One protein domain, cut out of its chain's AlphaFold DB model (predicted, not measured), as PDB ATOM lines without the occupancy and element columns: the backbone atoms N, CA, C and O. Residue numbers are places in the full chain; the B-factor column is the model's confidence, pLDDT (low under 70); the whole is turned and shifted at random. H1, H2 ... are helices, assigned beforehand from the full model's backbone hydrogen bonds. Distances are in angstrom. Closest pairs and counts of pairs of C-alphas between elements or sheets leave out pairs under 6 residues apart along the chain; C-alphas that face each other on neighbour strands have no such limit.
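This is residues 390 to 511 of the 700 residues of an uncharacterized protein of Naegleria fowleri (UniProt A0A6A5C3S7). Five helices, H1, H2, H3, H4 and H6, make a bundle with H3 in its middle, while H5, reached by a long link, is set off at an angle on the side away from H1. You will find 122 residues printed, with six named helices, H1 to H6 in that order, and no named strand; the class is all helix. The whole is compact, with a radius of gyration of the C-alphas of 15.6 A and spans of 47 by 36 by 22 A.

Begin at H1, residues 391 to 412, which with residues 403 to 411 alone touches the hub H3, residues 434 to 448; the closest C-alphas, of Lys 411 and Ile 447, are 6.5 A apart, and the two run the same way at a shallow tilt of 12 degrees. Next, H2, residues 419 to 432, forms a hairpin with H3, its residues 426 to 431 alone touching residues 436 to 441; the closest C-alphas are those of Leu 430 and Gly 437, 4.3 A apart. H4, residues 452 to 465, forms a hairpin with H3 too, closest at the C-alphas of Phe 448 and Phe 455, 5.0 A. H5, residues 477 to 490, touches no helix. H6, residues 494 to 510, touches H3, opposite ways at 14 degrees, a shallow tilt, closest at the C-alphas of Met 438 and Arg 505, 5.9 A. Every O i to N i+4 pair is within hydrogen-bond range in H1, H2, H3, H5 and H6, and 8 of 10 are in H4.

Find C-alpha 391 at (199.223, 167.171, 255.561); from there H1 runs 31.1 A. H6 runs 24.2 A to C-alpha 510 at (201.695, 138.782, 259.829).

The C-alphas farthest apart, of Asn 390 and Ala 478, are 50.3 A apart. The printed part has no cut, and the link from H4 to H5 is long, 11 residues. Look for pLDDT under 70 at residues 390 to 392, 467 to 487, 490 and 507 to 511.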
ATOM      1  N   ASN A 390     203.425 167.368 253.357       58.81
ATOM      2  CA  ASN A 390     202.270 166.477 253.280       58.81
ATOM      3  C   ASN A 390     201.406 166.647 254.543       58.81
ATOM      4  O   ASN A 390     201.881 166.301 255.631       58.81
ATOM      5  N   PRO A 391     200.140 167.089 254.426       67.69
ATOM      6  CA  PRO A 391     199.223 167.171 255.561       67.69
ATOM      7  C   PRO A 391     199.127 165.838 256.307       67.69
ATOM      8  O   PRO A 391     199.033 165.823 257.528       67.69
ATOM      9  N   LYS A 392     199.272 164.708 255.596       68.06
ATOM     10  CA  LYS A 392     199.314 163.373 256.203       68.06
ATOM     11  C   LYS A 392     200.563 163.141 257.049       68.06
ATOM     12  O   LYS A 392     200.468 162.481 258.071       68.06
ATOM     13  N   ALA A 393     201.728 163.654 256.647       71.75
ATOM     14  CA  ALA A 393     202.960 163.511 257.426       71.75
ATOM     15  C   ALA A 393     202.927 164.391 258.682       71.75
ATOM     16  O   ALA A 393     203.322 163.937 259.755       71.75
ATOM     17  N   ARG A 394     202.392 165.612 258.561       75.06
ATOM     18  CA  ARG A 394     202.172 166.509 259.698       75.06
ATOM     19  C   ARG A 394     201.153 165.929 260.680       75.06
ATOM     20  O   ARG A 394     201.491 165.772 261.847       75.06
ATOM     21  N   PHE A 395     199.982 165.513 260.197       78.31
ATOM     22  CA  PHE A 395     198.962 164.852 261.015       78.31
ATOM     23  C   PHE A 395     199.513 163.589 261.683       78.31
ATOM     24  O   PHE A 395     199.312 163.381 262.870       78.31
ATOM     25  N   LYS A 396     200.299 162.777 260.962       79.31
ATOM     26  CA  LYS A 396     200.956 161.584 261.515       79.31
ATOM     27  C   LYS A 396     201.917 161.908 262.666       79.31
ATOM     28  O   LYS A 396     201.949 161.152 263.633       79.31
ATOM     29  N   LYS A 397     202.683 163.001 262.565       84.06
ATOM     30  CA  LYS A 397     203.580 163.466 263.635       84.06
ATOM     31  C   LYS A 397     202.793 164.022 264.824       84.06
ATOM     32  O   LYS A 397     203.087 163.664 265.955       84.06
ATOM     33  N   GLU A 398     201.767 164.832 264.569       85.38
ATOM     34  CA  GLU A 398     200.878 165.361 265.614       85.38
ATOM     35  C   GLU A 398     200.169 164.226 266.368       85.38
ATOM     36  O   GLU A 398     200.081 164.264 267.593       85.38
ATOM     37  N   LEU A 399     199.758 163.171 265.657       82.81
ATOM     38  CA  LEU A 399     199.224 161.950 266.252       82.81
ATOM     39  C   LEU A 399     200.290 161.249 267.119       82.81
ATOM     40  O   LEU A 399     200.023 160.894 268.255       82.81
ATOM     41  N   GLU A 400     201.531 161.082 266.651       84.94
ATOM     42  CA  GLU A 400     202.603 160.483 267.476       84.94
ATOM     43  C   GLU A 400     202.889 161.276 268.755       84.94
ATOM     44  O   GLU A 400     203.015 160.689 269.833       84.94
ATOM     45  N   ASP A 401     202.962 162.600 268.645       88.81
ATOM     46  CA  ASP A 401     203.201 163.482 269.783       88.81
ATOM     47  C   ASP A 401     202.008 163.458 270.756       88.81
ATOM     48  O   ASP A 401     202.199 163.474 271.973       88.81
ATOM     49  N   PHE A 402     200.777 163.348 270.244       90.00
ATOM     50  CA  PHE A 402     199.575 163.197 271.064       90.00
ATOM     51  C   PHE A 402     199.547 161.855 271.808       90.00
ATOM     52  O   PHE A 402     199.281 161.835 273.007       90.00
ATOM     53  N   SER A 403     199.891 160.744 271.149       90.12
ATOM     54  CA  SER A 403     199.958 159.406 271.763       90.12
ATOM     55  C   SER A 403     200.927 159.371 272.948       90.12
ATOM     56  O   SER A 403     200.598 158.848 274.018       90.12
ATOM     57  N   LYS A 404     202.104 159.992 272.782       92.12
ATOM     58  CA  LYS A 404     203.108 160.133 273.846       92.12
ATOM     59  C   LYS A 404     202.597 160.986 275.002       92.12
ATOM     60  O   LYS A 404     202.709 160.576 276.149       92.12
ATOM     61  N   LYS A 405     201.965 162.128 274.710       93.75
ATOM     62  CA  LYS A 405     201.378 162.990 275.748       93.75
ATOM     63  C   LYS A 405     200.277 162.285 276.534       93.75
ATOM     64  O   LYS A 405     200.246 162.401 277.751       93.75
ATOM     65  N   VAL A 406     199.394 161.539 275.865       92.62
ATOM     66  CA  VAL A 406     198.331 160.772 276.535       92.62
ATOM     67  C   VAL A 406     198.936 159.709 277.451       92.62
ATOM     68  O   VAL A 406     198.570 159.633 278.618       92.62
ATOM     69  N   THR A 407     199.909 158.931 276.972       93.88
ATOM     70  CA  THR A 407     200.568 157.909 277.805       93.88
ATOM     71  C   THR A 407     201.383 158.509 278.955       93.88
ATOM     72  O   THR A 407     201.375 157.944 280.047       93.88
ATOM     73  N   GLU A 408     202.048 159.652 278.770       95.38
ATOM     74  CA  GLU A 408     202.729 160.386 279.850       95.38
ATOM     75  C   GLU A 408     201.749 160.946 280.890       95.38
ATOM     76  O   GLU A 408     202.003 160.836 282.092       95.38
ATOM     77  N   LEU A 409     200.610 161.490 280.450       94.56
ATOM     78  CA  LEU A 409     199.562 161.991 281.340       94.56
ATOM     79  C   LEU A 409     198.972 160.865 282.193       94.56
ATOM     80  O   LEU A 409     198.929 161.009 283.410       94.56
ATOM     81  N   ILE A 410     198.611 159.728 281.585       94.62
ATOM     82  CA  ILE A 410     198.072 158.561 282.308       94.62
ATOM     83  C   ILE A 410     199.115 157.987 283.284       94.62
ATOM     84  O   ILE A 410     198.758 157.557 284.377       94.62
ATOM     85  N   LYS A 411     200.410 157.993 282.925       95.12
ATOM     86  CA  LYS A 411     201.496 157.563 283.830       95.12
ATOM     87  C   LYS A 411     201.657 158.473 285.047       95.12
ATOM     88  O   LYS A 411     202.044 157.983 286.103       95.12
ATOM     89  N   THR A 412     201.444 159.775 284.869       95.31
ATOM     90  CA  THR A 412     201.620 160.778 285.929       95.31
ATOM     91  C   THR A 412     200.418 160.800 286.866       95.31
ATOM     92  O   THR A 412     200.592 160.874 288.078       95.31
ATOM     93  N   ASP A 413     199.211 160.721 286.305       93.94
ATOM     94  CA  ASP A 413     197.955 160.752 287.046       93.94
ATOM     95  C   ASP A 413     196.877 159.963 286.286       93.94
ATOM     96  O   ASP A 413     196.282 160.445 285.316       93.94
ATOM     97  N   SER A 414     196.624 158.729 286.734       90.12
ATOM     98  CA  SER A 414     195.647 157.825 286.120       90.12
ATOM     99  C   SER A 414     194.195 158.274 286.317       90.12
ATOM    100  O   SER A 414     193.318 157.787 285.603       90.12
ATOM    101  N   GLN A 415     193.915 159.197 287.248       91.00
ATOM    102  CA  GLN A 415     192.556 159.675 287.526       91.00
ATOM    103  C   GLN A 415     192.168 160.898 286.692       91.00
ATOM    104  O   GLN A 415     190.983 161.190 286.546       91.00
ATOM    105  N   ARG A 416     193.146 161.599 286.112       91.12
ATOM    106  CA  ARG A 416     192.922 162.862 285.395       91.12
ATOM    107  C   ARG A 416     192.188 162.715 284.061       91.12
ATOM    108  O   ARG A 416     191.659 163.700 283.551       91.12
ATOM    109  N   ILE A 417     192.193 161.522 283.468       92.00
ATOM    110  CA  ILE A 417     191.577 161.257 282.166       92.00
ATOM    111  C   ILE A 417     190.457 160.236 282.351       92.00
ATOM    112  O   ILE A 417     190.680 159.131 282.846       92.00
ATOM    113  N   GLU A 418     189.251 160.594 281.914       95.31
ATOM    114  CA  GLU A 418     188.114 159.680 281.936       95.31
ATOM    115  C   GLU A 418     188.334 158.485 280.999       95.31
ATOM    116  O   GLU A 418     188.859 158.612 279.888       95.31
ATOM    117  N   ILE A 419     187.869 157.307 281.420       94.56
ATOM    118  CA  ILE A 419     188.015 156.064 280.653       94.56
ATOM    119  C   ILE A 419     187.309 156.143 279.286       94.56
ATOM    120  O   ILE A 419     187.795 155.596 278.297       94.56
ATOM    121  N   SER A 420     186.209 156.899 279.205       92.69
ATOM    122  CA  SER A 420     185.497 157.254 277.968       92.69
ATOM    123  C   SER A 420     186.408 157.973 276.969       92.69
ATOM    124  O   SER A 420     186.480 157.588 275.806       92.69
ATOM    125  N   THR A 421     187.192 158.946 277.436       94.38
ATOM    126  CA  THR A 421     188.132 159.697 276.592       94.38
ATOM    127  C   THR A 421     189.240 158.786 276.069       94.38
ATOM    128  O   THR A 421     189.612 158.858 274.900       94.38
ATOM    129  N   ILE A 422     189.745 157.872 276.905       95.19
ATOM    130  CA  ILE A 422     190.740 156.871 276.487       95.19
ATOM    131  C   ILE A 422     190.181 155.975 275.376       95.19
ATOM    132  O   ILE A 422     190.877 155.715 274.393       95.19
ATOM    133  N   LYS A 423     188.922 155.538 275.504       94.56
ATOM    134  CA  LYS A 423     188.228 154.758 274.473       94.56
ATOM    135  C   LYS A 423     188.165 155.516 273.149       94.56
ATOM    136  O   LYS A 423     188.528 154.956 272.116       94.56
ATOM    137  N   ASP A 424     187.747 156.777 273.179       92.50
ATOM    138  CA  ASP A 424     187.610 157.598 271.975       92.50
ATOM    139  C   ASP A 424     188.960 157.828 271.292       92.50
ATOM    140  O   ASP A 424     189.067 157.717 270.069       92.50
ATOM    141  N   VAL A 425     190.021 158.052 272.074       93.19
ATOM    142  CA  VAL A 425     191.387 158.165 271.549       93.19
ATOM    143  C   VAL A 425     191.838 156.845 270.920       93.19
ATOM    144  O   VAL A 425     192.325 156.854 269.792       93.19
ATOM    145  N   ILE A 426     191.654 155.697 271.578       93.00
ATOM    146  CA  ILE A 426     192.021 154.395 270.997       93.00
ATOM    147  C   ILE A 426     191.244 154.143 269.698       93.00
ATOM    148  O   ILE A 426     191.851 153.771 268.695       93.00
ATOM    149  N   ASN A 427     189.937 154.412 269.674       87.38
ATOM    150  CA  ASN A 427     189.095 154.243 268.489       87.38
ATOM    151  C   ASN A 427     189.514 155.159 267.333       87.38
ATOM    152  O   ASN A 427     189.573 154.710 266.188       87.38
ATOM    153  N   LEU A 428     189.874 156.413 267.625       87.25
ATOM    154  CA  LEU A 428     190.408 157.344 266.631       87.25
ATOM    155  C   LEU A 428     191.696 156.801 265.994       87.25
ATOM    156  O   LEU A 428     191.865 156.859 264.775       87.25
ATOM    157  N   TYR A 429     192.597 156.235 266.802       89.00
ATOM    158  CA  TYR A 429     193.826 155.637 266.285       89.00
ATOM    159  C   TYR A 429     193.555 154.348 265.524       89.00
ATOM    160  O   TYR A 429     194.152 154.155 264.474       89.00
ATOM    161  N   LEU A 430     192.659 153.484 266.005       82.69
ATOM    162  CA  LEU A 430     192.290 152.253 265.306       82.69
ATOM    163  C   LEU A 430     191.683 152.541 263.927       82.69
ATOM    164  O   LEU A 430     191.985 151.817 262.980       82.69
ATOM    165  N   ALA A 431     190.896 153.614 263.799       77.50
ATOM    166  CA  ALA A 431     190.319 154.049 262.529       77.50
ATOM    167  C   ALA A 431     191.368 154.583 261.536       77.50
ATOM    168  O   ALA A 431     191.207 154.422 260.328       77.50
ATOM    169  N   HIS A 432     192.443 155.215 262.021       78.94
ATOM    170  CA  HIS A 432     193.462 155.826 261.160       78.94
ATOM    171  C   HIS A 432     194.680 154.920 260.894       78.94
ATOM    172  O   HIS A 432     195.191 154.860 259.777       78.94
ATOM    173  N   ASP A 433     195.198 154.254 261.923       80.50
ATOM    174  CA  ASP A 433     196.327 153.323 261.874       80.50
ATOM    175  C   ASP A 433     196.125 152.235 262.941       80.50
ATOM    176  O   ASP A 433     196.520 152.386 264.102       80.50
ATOM    177  N   TYR A 434     195.522 151.117 262.523       80.44
ATOM    178  CA  TYR A 434     195.197 149.979 263.388       80.44
ATOM    179  C   TYR A 434     196.374 149.540 264.266       80.44
ATOM    180  O   TYR A 434     196.207 149.290 265.458       80.44
ATOM    181  N   ARG A 435     197.593 149.496 263.710       81.62
ATOM    182  CA  ARG A 435     198.779 149.065 264.459       81.62
ATOM    183  C   ARG A 435     199.087 150.031 265.593       81.62
ATOM    184  O   ARG A 435     199.392 149.582 266.694       81.62
ATOM    185  N   ARG A 436     199.004 151.340 265.343       86.44
ATOM    186  CA  ARG A 436     199.220 152.359 266.381       86.44
ATOM    187  C   ARG A 436     198.111 152.364 267.416       86.44
ATOM    188  O   ARG A 436     198.425 152.486 268.591       86.44
ATOM    189  N   GLY A 437     196.856 152.195 266.998       89.56
ATOM    190  CA  GLY A 437     195.733 152.050 267.925       89.56
ATOM    191  C   GLY A 437     195.928 150.861 268.861       89.56
ATOM    192  O   GLY A 437     195.791 151.010 270.070       89.56
ATOM    193  N   MET A 438     196.366 149.718 268.326       89.12
ATOM    194  CA  MET A 438     196.694 148.539 269.129       89.12
ATOM    195  C   MET A 438     197.915 148.753 270.028       89.12
ATOM    196  O   MET A 438     197.879 148.353 271.186       89.12
ATOM    197  N   THR A 439     198.986 149.396 269.545       92.31
ATOM    198  CA  THR A 439     200.146 149.737 270.389       92.31
ATOM    199  C   THR A 439     199.742 150.657 271.538       92.31
ATOM    200  O   THR A 439     200.072 150.359 272.678       92.31
ATOM    201  N   LEU A 440     198.966 151.709 271.270       94.44
ATOM    202  CA  LEU A 440     198.458 152.608 272.304       94.44
ATOM    203  C   LEU A 440     197.573 151.860 273.310       94.44
ATOM    204  O   LEU A 440     197.707 152.061 274.514       94.44
ATOM    205  N   ALA A 441     196.710 150.960 272.832       94.56
ATOM    206  CA  ALA A 441     195.876 150.140 273.699       94.56
ATOM    207  C   ALA A 441     196.705 149.199 274.599       94.56
ATOM    208  O   ALA A 441     196.351 149.003 275.762       94.56
ATOM    209  N   ILE A 442     197.808 148.639 274.089       94.56
ATOM    210  CA  ILE A 442     198.756 147.823 274.868       94.56
ATOM    211  C   ILE A 442     199.484 148.689 275.898       94.56
ATOM    212  O   ILE A 442     199.530 148.316 277.066       94.56
ATOM    213  N   ASP A 443     200.005 149.848 275.493       95.12
ATOM    214  CA  ASP A 443     200.752 150.743 276.381       95.12
ATOM    215  C   ASP A 443     199.872 151.208 277.555       95.12
ATOM    216  O   ASP A 443     200.307 151.201 278.705       95.12
ATOM    217  N   ILE A 444     198.606 151.550 277.289       96.06
ATOM    218  CA  ILE A 444     197.632 151.918 278.327       96.06
ATOM    219  C   ILE A 444     197.283 150.717 279.215       96.06
ATOM    220  O   ILE A 444     197.224 150.870 280.436       96.06
ATOM    221  N   ALA A 445     197.125 149.517 278.642       95.19
ATOM    222  CA  ALA A 445     196.912 148.295 279.418       95.19
ATOM    223  C   ALA A 445     198.076 148.031 280.388       95.19
ATOM    224  O   ALA A 445     197.847 147.702 281.549       95.19
ATOM    225  N   GLU A 446     199.323 148.203 279.937       94.81
ATOM    226  CA  GLU A 446     200.522 148.011 280.761       94.81
ATOM    227  C   GLU A 446     200.644 149.064 281.874       94.81
ATOM    228  O   GLU A 446     201.117 148.740 282.968       94.81
ATOM    229  N   ILE A 447     200.185 150.300 281.633       95.31
ATOM    230  CA  ILE A 447     200.118 151.347 282.663       95.31
ATOM    231  C   ILE A 447     199.055 150.992 283.712       95.31
ATOM    232  O   ILE A 447     199.370 150.939 284.903       95.31
ATOM    233  N   PHE A 448     197.828 150.685 283.281       95.62
ATOM    234  CA  PHE A 448     196.733 150.329 284.188       95.62
ATOM    235  C   PHE A 448     196.924 148.984 284.877       95.62
ATOM    236  O   PHE A 448     196.337 148.773 285.926       95.62
ATOM    237  N   ARG A 449     197.796 148.095 284.387       93.88
ATOM    238  CA  ARG A 449     198.122 146.836 285.078       93.88
ATOM    239  C   ARG A 449     198.569 147.050 286.530       93.88
ATOM    240  O   ARG A 449     198.364 146.183 287.370       93.88
ATOM    241  N   LYS A 450     199.186 148.195 286.840       92.62
ATOM    242  CA  LYS A 450     199.607 148.539 288.209       92.62
ATOM    243  C   LYS A 450     198.444 148.964 289.118       92.62
ATOM    244  O   LYS A 450     198.604 148.936 290.333       92.62
ATOM    245  N   ASP A 451     197.307 149.338 288.538       91.62
ATOM    246  CA  ASP A 451     196.108 149.857 289.197       91.62
ATOM    247  C   ASP A 451     194.910 148.947 288.859       91.62
ATOM    248  O   ASP A 451     194.220 149.110 287.849       91.62
ATOM    249  N   GLY A 452     194.702 147.918 289.687       90.31
ATOM    250  CA  GLY A 452     193.754 146.836 289.402       90.31
ATOM    251  C   GLY A 452     192.300 147.288 289.203       90.31
ATOM    252  O   GLY A 452     191.576 146.674 288.412       90.31
ATOM    253  N   GLU A 453     191.874 148.371 289.859       92.75
ATOM    254  CA  GLU A 453     190.530 148.936 289.687       92.75
ATOM    255  C   GLU A 453     190.394 149.590 288.307       92.75
ATOM    256  O   GLU A 453     189.492 149.238 287.539       92.75
ATOM    257  N   LYS A 454     191.354 150.442 287.923       92.50
ATOM    258  CA  LYS A 454     191.371 151.072 286.593       92.50
ATOM    259  C   LYS A 454     191.525 150.067 285.461       92.50
ATOM    260  O   LYS A 454     190.886 150.220 284.419       92.50
ATOM    261  N   PHE A 455     192.304 149.004 285.659       94.44
ATOM    262  CA  PHE A 455     192.393 147.922 284.679       94.44
ATOM    263  C   PHE A 455     191.033 147.248 284.453       94.44
ATOM    264  O   PHE A 455     190.688 146.908 283.322       94.44
ATOM    265  N   THR A 456     190.228 147.094 285.508       92.25
ATOM    266  CA  THR A 456     188.887 146.496 285.421       92.25
ATOM    267  C   THR A 456     187.909 147.384 284.644       92.25
ATOM    268  O   THR A 456     187.109 146.871 283.861       92.25
ATOM    269  N   GLU A 457     187.998 148.709 284.778       93.25
ATOM    270  CA  GLU A 457     187.237 149.653 283.941       93.25
ATOM    271  C   GLU A 457     187.703 149.603 282.475       93.25
ATOM    272  O   GLU A 457     186.891 149.484 281.549       93.25
ATOM    273  N   TYR A 458     189.022 149.623 282.263       95.12
ATOM    274  CA  TYR A 458     189.656 149.551 280.945       95.12
ATOM    275  C   TYR A 458     189.347 148.248 280.204       95.12
ATOM    276  O   TYR A 458     189.255 148.220 278.975       95.12
ATOM    277  N   MET A 459     189.101 147.167 280.941       89.62
ATOM    278  CA  MET A 459     188.739 145.870 280.382       89.62
ATOM    279  C   MET A 459     187.494 145.905 279.493       89.62
ATOM    280  O   MET A 459     187.381 145.085 278.582       89.62
ATOM    281  N   ASN A 460     186.576 146.851 279.697       89.75
ATOM    282  CA  ASN A 460     185.430 147.021 278.803       89.75
ATOM    283  C   ASN A 460     185.854 147.536 277.418       89.75
ATOM    284  O   ASN A 460     185.345 147.052 276.410       89.75
ATOM    285  N   ILE A 461     186.846 148.428 277.363       91.69
ATOM    286  CA  ILE A 461     187.439 148.918 276.111       91.69
ATOM    287  C   ILE A 461     188.204 147.789 275.430       91.69
ATOM    288  O   ILE A 461     188.023 147.540 274.243       91.69
ATOM    289  N   VAL A 462     189.019 147.048 276.186       88.44
ATOM    290  CA  VAL A 462     189.797 145.930 275.641       88.44
ATOM    291  C   VAL A 462     188.888 144.842 275.080       88.44
ATOM    292  O   VAL A 462     189.171 144.320 274.008       88.44
ATOM    293  N   LYS A 463     187.771 144.528 275.743       84.88
ATOM    294  CA  LYS A 463     186.764 143.594 275.217       84.88
ATOM    295  C   LYS A 463     186.147 144.070 273.911       84.88
ATOM    296  O   LYS A 463     185.834 143.226 273.088       84.88
ATOM    297  N   GLU A 464     185.970 145.372 273.720       84.25
ATOM    298  CA  GLU A 464     185.442 145.957 272.484       84.25
ATOM    299  C   GLU A 464     186.485 145.938 271.359       84.25
ATOM    300  O   GLU A 464     186.175 145.528 270.243       84.25
ATOM    301  N   VAL A 465     187.742 146.269 271.672       81.94
ATOM    302  CA  VAL A 465     188.879 146.255 270.730       81.94
ATOM    303  C   VAL A 465     189.265 144.829 270.314       81.94
ATOM    304  O   VAL A 465     189.534 144.568 269.139       81.94
ATOM    305  N   LEU A 466     189.274 143.893 271.267       75.94
ATOM    306  CA  LEU A 466     189.488 142.459 271.045       75.94
ATOM    307  C   LEU A 466     188.204 141.738 270.613       75.94
ATOM    308  O   LEU A 466     188.268 140.542 270.314       75.94
ATOM    309  N   SER A 467     187.044 142.419 270.613       68.81
ATOM    310  CA  SER A 467     185.758 141.789 270.305       68.81
ATOM    311  C   SER A 467     185.870 141.113 268.941       68.81
ATOM    312  O   SER A 467     186.172 141.760 267.931       68.81
ATOM    313  N   PRO A 468     185.711 139.787 268.883       52.59
ATOM    314  CA  PRO A 468     186.185 139.038 267.747       52.59
ATOM    315  C   PRO A 468     185.209 139.133 266.578       52.59
ATOM    316  O   PRO A 468     184.284 138.335 266.460       52.59
ATOM    317  N   THR A 469     185.538 139.949 265.577       49.56
ATOM    318  CA  THR A 469     185.047 139.709 264.203       49.56
ATOM    319  C   THR A 469     185.660 138.445 263.567       49.56
ATOM    320  O   THR A 469     185.342 138.109 262.421       49.56
ATOM    321  N   ILE A 470     186.538 137.732 264.290       41.84
ATOM    322  CA  ILE A 470     187.118 136.433 263.907       41.84
ATOM    323  C   ILE A 470     186.181 135.262 264.279       41.84
ATOM    324  O   ILE A 470     186.109 134.293 263.524       41.84
ATOM    325  N   PHE A 471     185.394 135.352 265.361       41.53
ATOM    326  CA  PHE A 471     184.528 134.250 265.828       41.53
ATOM    327  C   PHE A 471     183.065 134.342 265.363       41.53
ATOM    328  O   PHE A 471     182.322 133.366 265.473       41.53
ATOM    329  N   GLU A 472     182.654 135.447 264.737       42.44
ATOM    330  CA  GLU A 472     181.378 135.494 264.002       42.44
ATOM    331  C   GLU A 472     181.356 134.558 262.777       42.44
ATOM    332  O   GLU A 472     180.290 134.233 262.255       42.44
ATOM    333  N   VAL A 473     182.520 134.069 262.328       43.12
ATOM    334  CA  VAL A 473     182.643 133.257 261.106       43.12
ATOM    335  C   VAL A 473     182.240 131.793 261.317       43.12
ATOM    336  O   VAL A 473     181.912 131.105 260.351       43.12
ATOM    337  N   THR A 474     182.173 131.286 262.551       45.03
ATOM    338  CA  THR A 474     181.709 129.909 262.772       45.03
ATOM    339  C   THR A 474     180.187 129.879 262.905       45.03
ATOM    340  O   THR A 474     179.625 130.344 263.899       45.03
ATOM    341  N   HIS A 475     179.508 129.287 261.915       49.94
ATOM    342  CA  HIS A 475     178.073 128.952 261.975       49.94
ATOM    343  C   HIS A 475     177.751 127.898 263.053       49.94
ATOM    344  O   HIS A 475     176.592 127.621 263.334       49.94
ATOM    345  N   ASN A 476     178.777 127.316 263.676       55.88
ATOM    346  CA  ASN A 476     178.638 126.353 264.754       55.88
ATOM    347  C   ASN A 476     178.539 127.072 266.112       55.88
ATOM    348  O   ASN A 476     179.527 127.602 266.628       55.88
ATOM    349  N   GLN A 477     177.334 127.070 266.684       69.81
ATOM    350  CA  GLN A 477     177.018 127.688 267.972       69.81
ATOM    351  C   GLN A 477     177.861 127.119 269.129       69.81
ATOM    352  O   GLN A 477     178.303 127.880 269.985       69.81
ATOM    353  N   ALA A 478     178.178 125.822 269.121       67.06
ATOM    354  CA  ALA A 478     178.945 125.186 270.192       67.06
ATOM    355  C   ALA A 478     180.413 125.648 270.224       67.06
ATOM    356  O   ALA A 478     180.970 125.879 271.297       67.06
ATOM    357  N   LEU A 479     181.038 125.845 269.057       57.84
ATOM    358  CA  LEU A 479     182.394 126.403 268.969       57.84
ATOM    359  C   LEU A 479     182.428 127.869 269.400       57.84
ATOM    360  O   LEU A 479     183.370 128.293 270.065       57.84
ATOM    361  N   ARG A 480     181.374 128.621 269.073       67.06
ATOM    362  CA  ARG A 480     181.215 130.009 269.499       67.06
ATOM    363  C   ARG A 480     181.081 130.109 271.019       67.06
ATOM    364  O   ARG A 480     181.809 130.871 271.645       67.06
ATOM    365  N   GLU A 481     180.212 129.305 271.626       69.75
ATOM    366  CA  GLU A 481     180.030 129.269 273.081       69.75
ATOM    367  C   GLU A 481     181.277 128.762 273.819       69.75
ATOM    368  O   GLU A 481     181.652 129.325 274.846       69.75
ATOM    369  N   SER A 482     181.958 127.741 273.290       69.19
ATOM    370  CA  SER A 482     183.223 127.239 273.845       69.19
ATOM    371  C   SER A 482     184.345 128.281 273.752       69.19
ATOM    372  O   SER A 482     185.074 128.506 274.725       69.19
ATOM    373  N   GLY A 483     184.430 128.991 272.621       66.81
ATOM    374  CA  GLY A 483     185.336 130.118 272.417       66.81
ATOM    375  C   GLY A 483     185.058 131.260 273.392       66.81
ATOM    376  O   GLY A 483     185.979 131.714 274.063       66.81
ATOM    377  N   TYR A 484     183.790 131.653 273.566       68.12
ATOM    378  CA  TYR A 484     183.400 132.687 274.530       68.12
ATOM    379  C   TYR A 484     183.667 132.286 275.983       68.12
ATOM    380  O   TYR A 484     184.132 133.120 276.752       68.12
ATOM    381  N   ARG A 485     183.438 131.026 276.378       69.81
ATOM    382  CA  ARG A 485     183.769 130.546 277.737       69.81
ATOM    383  C   ARG A 485     185.277 130.509 277.980       69.81
ATOM    384  O   ARG A 485     185.723 130.844 279.076       69.81
ATOM    385  N   SER A 486     186.052 130.130 276.965       68.25
ATOM    386  CA  SER A 486     187.516 130.139 277.028       68.25
ATOM    387  C   SER A 486     188.049 131.569 277.110       68.25
ATOM    388  O   SER A 486     188.872 131.842 277.979       68.25
ATOM    389  N   LEU A 487     187.502 132.500 276.313       65.38
ATOM    390  CA  LEU A 487     187.796 133.934 276.405       65.38
ATOM    391  C   LEU A 487     187.392 134.518 277.760       65.38
ATOM    392  O   LEU A 487     188.158 135.270 278.342       65.38
ATOM    393  N   ALA A 488     186.223 134.164 278.295       72.81
ATOM    394  CA  ALA A 488     185.755 134.667 279.585       72.81
ATOM    395  C   ALA A 488     186.679 134.251 280.739       72.81
ATOM    396  O   ALA A 488     186.942 135.063 281.622       72.81
ATOM    397  N   LYS A 489     187.215 133.022 280.710       73.06
ATOM    398  CA  LYS A 489     188.245 132.568 281.661       73.06
ATOM    399  C   LYS A 489     189.591 133.254 281.424       73.06
ATOM    400  O   LYS A 489     190.250 133.651 282.375       73.06
ATOM    401  N   ALA A 490     189.975 133.438 280.166       68.00
ATOM    402  CA  ALA A 490     191.177 134.170 279.777       68.00
ATOM    403  C   ALA A 490     191.155 135.646 280.216       68.00
ATOM    404  O   ALA A 490     192.167 136.173 280.666       68.00
ATOM    405  N   PHE A 491     189.987 136.291 280.157       74.62
ATOM    406  CA  PHE A 491     189.775 137.676 280.581       74.62
ATOM    407  C   PHE A 491     189.874 137.890 282.099       74.62
ATOM    408  O   PHE A 491     189.814 139.032 282.546       74.62
ATOM    409  N   GLN A 492     190.032 136.826 282.891       81.62
ATOM    410  CA  GLN A 492     190.306 136.928 284.328       81.62
ATOM    411  C   GLN A 492     191.798 137.147 284.625       81.62
ATOM    412  O   GLN A 492     192.139 137.531 285.739       81.62
ATOM    413  N   ASN A 493     192.688 136.924 283.650       88.81
ATOM    414  CA  ASN A 493     194.128 137.099 283.809       88.81
ATOM    415  C   ASN A 493     194.613 138.322 283.011       88.81
ATOM    416  O   ASN A 493     194.615 138.307 281.781       88.81
ATOM    417  N   GLN A 494     195.051 139.368 283.716       89.38
ATOM    418  CA  GLN A 494     195.508 140.624 283.111       89.38
ATOM    419  C   GLN A 494     196.678 140.423 282.134       89.38
ATOM    420  O   GLN A 494     196.682 141.011 281.051       89.38
ATOM    421  N   ASP A 495     197.638 139.553 282.469       88.31
ATOM    422  CA  ASP A 495     198.807 139.289 281.620       88.31
ATOM    423  C   ASP A 495     198.405 138.567 280.331       88.31
ATOM    424  O   ASP A 495     198.890 138.901 279.251       88.31
ATOM    425  N   TYR A 496     197.448 137.637 280.411       85.62
ATOM    426  CA  TYR A 496     196.929 136.954 279.224       85.62
ATOM    427  C   TYR A 496     196.300 137.939 278.231       85.62
ATOM    428  O   TYR A 496     196.455 137.795 277.022       85.62
ATOM    429  N   ILE A 497     195.609 138.964 278.727       83.62
ATOM    430  CA  ILE A 497     194.912 139.956 277.903       83.62
ATOM    431  C   ILE A 497     195.898 140.852 277.158       83.62
ATOM    432  O   ILE A 497     195.722 141.114 275.968       83.62
ATOM    433  N   ILE A 498     196.956 141.287 277.844       87.50
ATOM    434  CA  ILE A 498     198.042 142.052 277.229       87.50
ATOM    435  C   ILE A 498     198.730 141.206 276.151       87.50
ATOM    436  O   ILE A 498     198.974 141.701 275.050       87.50
ATOM    437  N   GLU A 499     198.972 139.921 276.419       85.75
ATOM    438  CA  GLU A 499     199.511 138.989 275.422       85.75
ATOM    439  C   GLU A 499     198.560 138.783 274.230       85.75
ATOM    440  O   GLU A 499     199.018 138.736 273.091       85.75
ATOM    441  N   GLN A 500     197.237 138.751 274.433       80.56
ATOM    442  CA  GLN A 500     196.274 138.698 273.323       80.56
ATOM    443  C   GLN A 500     196.260 139.982 272.486       80.56
ATOM    444  O   GLN A 500     196.206 139.903 271.260       80.56
ATOM    445  N   LEU A 501     196.355 141.161 273.108       82.62
ATOM    446  CA  LEU A 501     196.483 142.428 272.379       82.62
ATOM    447  C   LEU A 501     197.773 142.454 271.541       82.62
ATOM    448  O   LEU A 501     197.734 142.848 270.371       82.62
ATOM    449  N   LYS A 502     198.898 141.993 272.108       85.19
ATOM    450  CA  LYS A 502     200.181 141.839 271.397       85.19
ATOM    451  C   LYS A 502     200.046 140.863 270.229       85.19
ATOM    452  O   LYS A 502     200.405 141.211 269.106       85.19
ATOM    453  N   LEU A 503     199.443 139.700 270.465       78.31
ATOM    454  CA  LEU A 503     199.194 138.699 269.433       78.31
ATOM    455  C   LEU A 503     198.306 139.255 268.316       78.31
ATOM    456  O   LEU A 503     198.635 139.082 267.152       78.31
ATOM    457  N   GLN A 504     197.217 139.959 268.625       76.69
ATOM    458  CA  GLN A 504     196.320 140.513 267.609       76.69
ATOM    459  C   GLN A 504     196.986 141.635 266.801       76.69
ATOM    460  O   GLN A 504     196.845 141.665 265.575       76.69
ATOM    461  N   ARG A 505     197.772 142.504 267.456       82.81
ATOM    462  CA  ARG A 505     198.638 143.487 266.783       82.81
ATOM    463  C   ARG A 505     199.577 142.790 265.798       82.81
ATOM    464  O   ARG A 505     199.707 143.237 264.661       82.81
ATOM    465  N   ASP A 506     200.205 141.696 266.217       72.62
ATOM    466  CA  ASP A 506     201.226 141.003 265.433       72.62
ATOM    467  C   ASP A 506     200.619 140.100 264.342       72.62
ATOM    468  O   ASP A 506     201.159 140.027 263.241       72.62
ATOM    469  N   VAL A 507     199.450 139.493 264.568       65.00
ATOM    470  CA  VAL A 507     198.705 138.684 263.581       65.00
ATOM    471  C   VAL A 507     198.197 139.546 262.425       65.00
ATOM    472  O   VAL A 507     198.306 139.144 261.264       65.00
ATOM    473  N   PHE A 508     197.703 140.757 262.703       61.25
ATOM    474  CA  PHE A 508     197.319 141.700 261.644       61.25
ATOM    475  C   PHE A 508     198.531 142.191 260.835       61.25
ATOM    476  O   PHE A 508     198.397 142.521 259.658       61.25
ATOM    477  N   VAL A 509     199.725 142.194 261.439       54.44
ATOM    478  CA  VAL A 509     201.001 142.484 260.760       54.44
ATOM    479  C   VAL A 509     201.521 141.267 259.976       54.44
ATOM    480  O   VAL A 509     202.140 141.440 258.925       54.44
ATOM    481  N   LEU A 510     201.247 140.042 260.438       46.91
ATOM    482  CA  LEU A 510     201.695 138.782 259.829       46.91
ATOM    483  C   LEU A 510     200.957 138.428 258.533       46.91
ATOM    484  O   LEU A 510     201.581 137.886 257.618       46.91
ATOM    485  N   TYR A 511     199.689 138.818 258.369       57.25
ATOM    486  CA  TYR A 511     199.081 138.893 257.035       57.25
ATOM    487  C   TYR A 511     199.556 140.159 256.326       57.25
ATOM    488  O   TYR A 511     198.768 141.037 255.976       57.25
TER     489      TYR A 511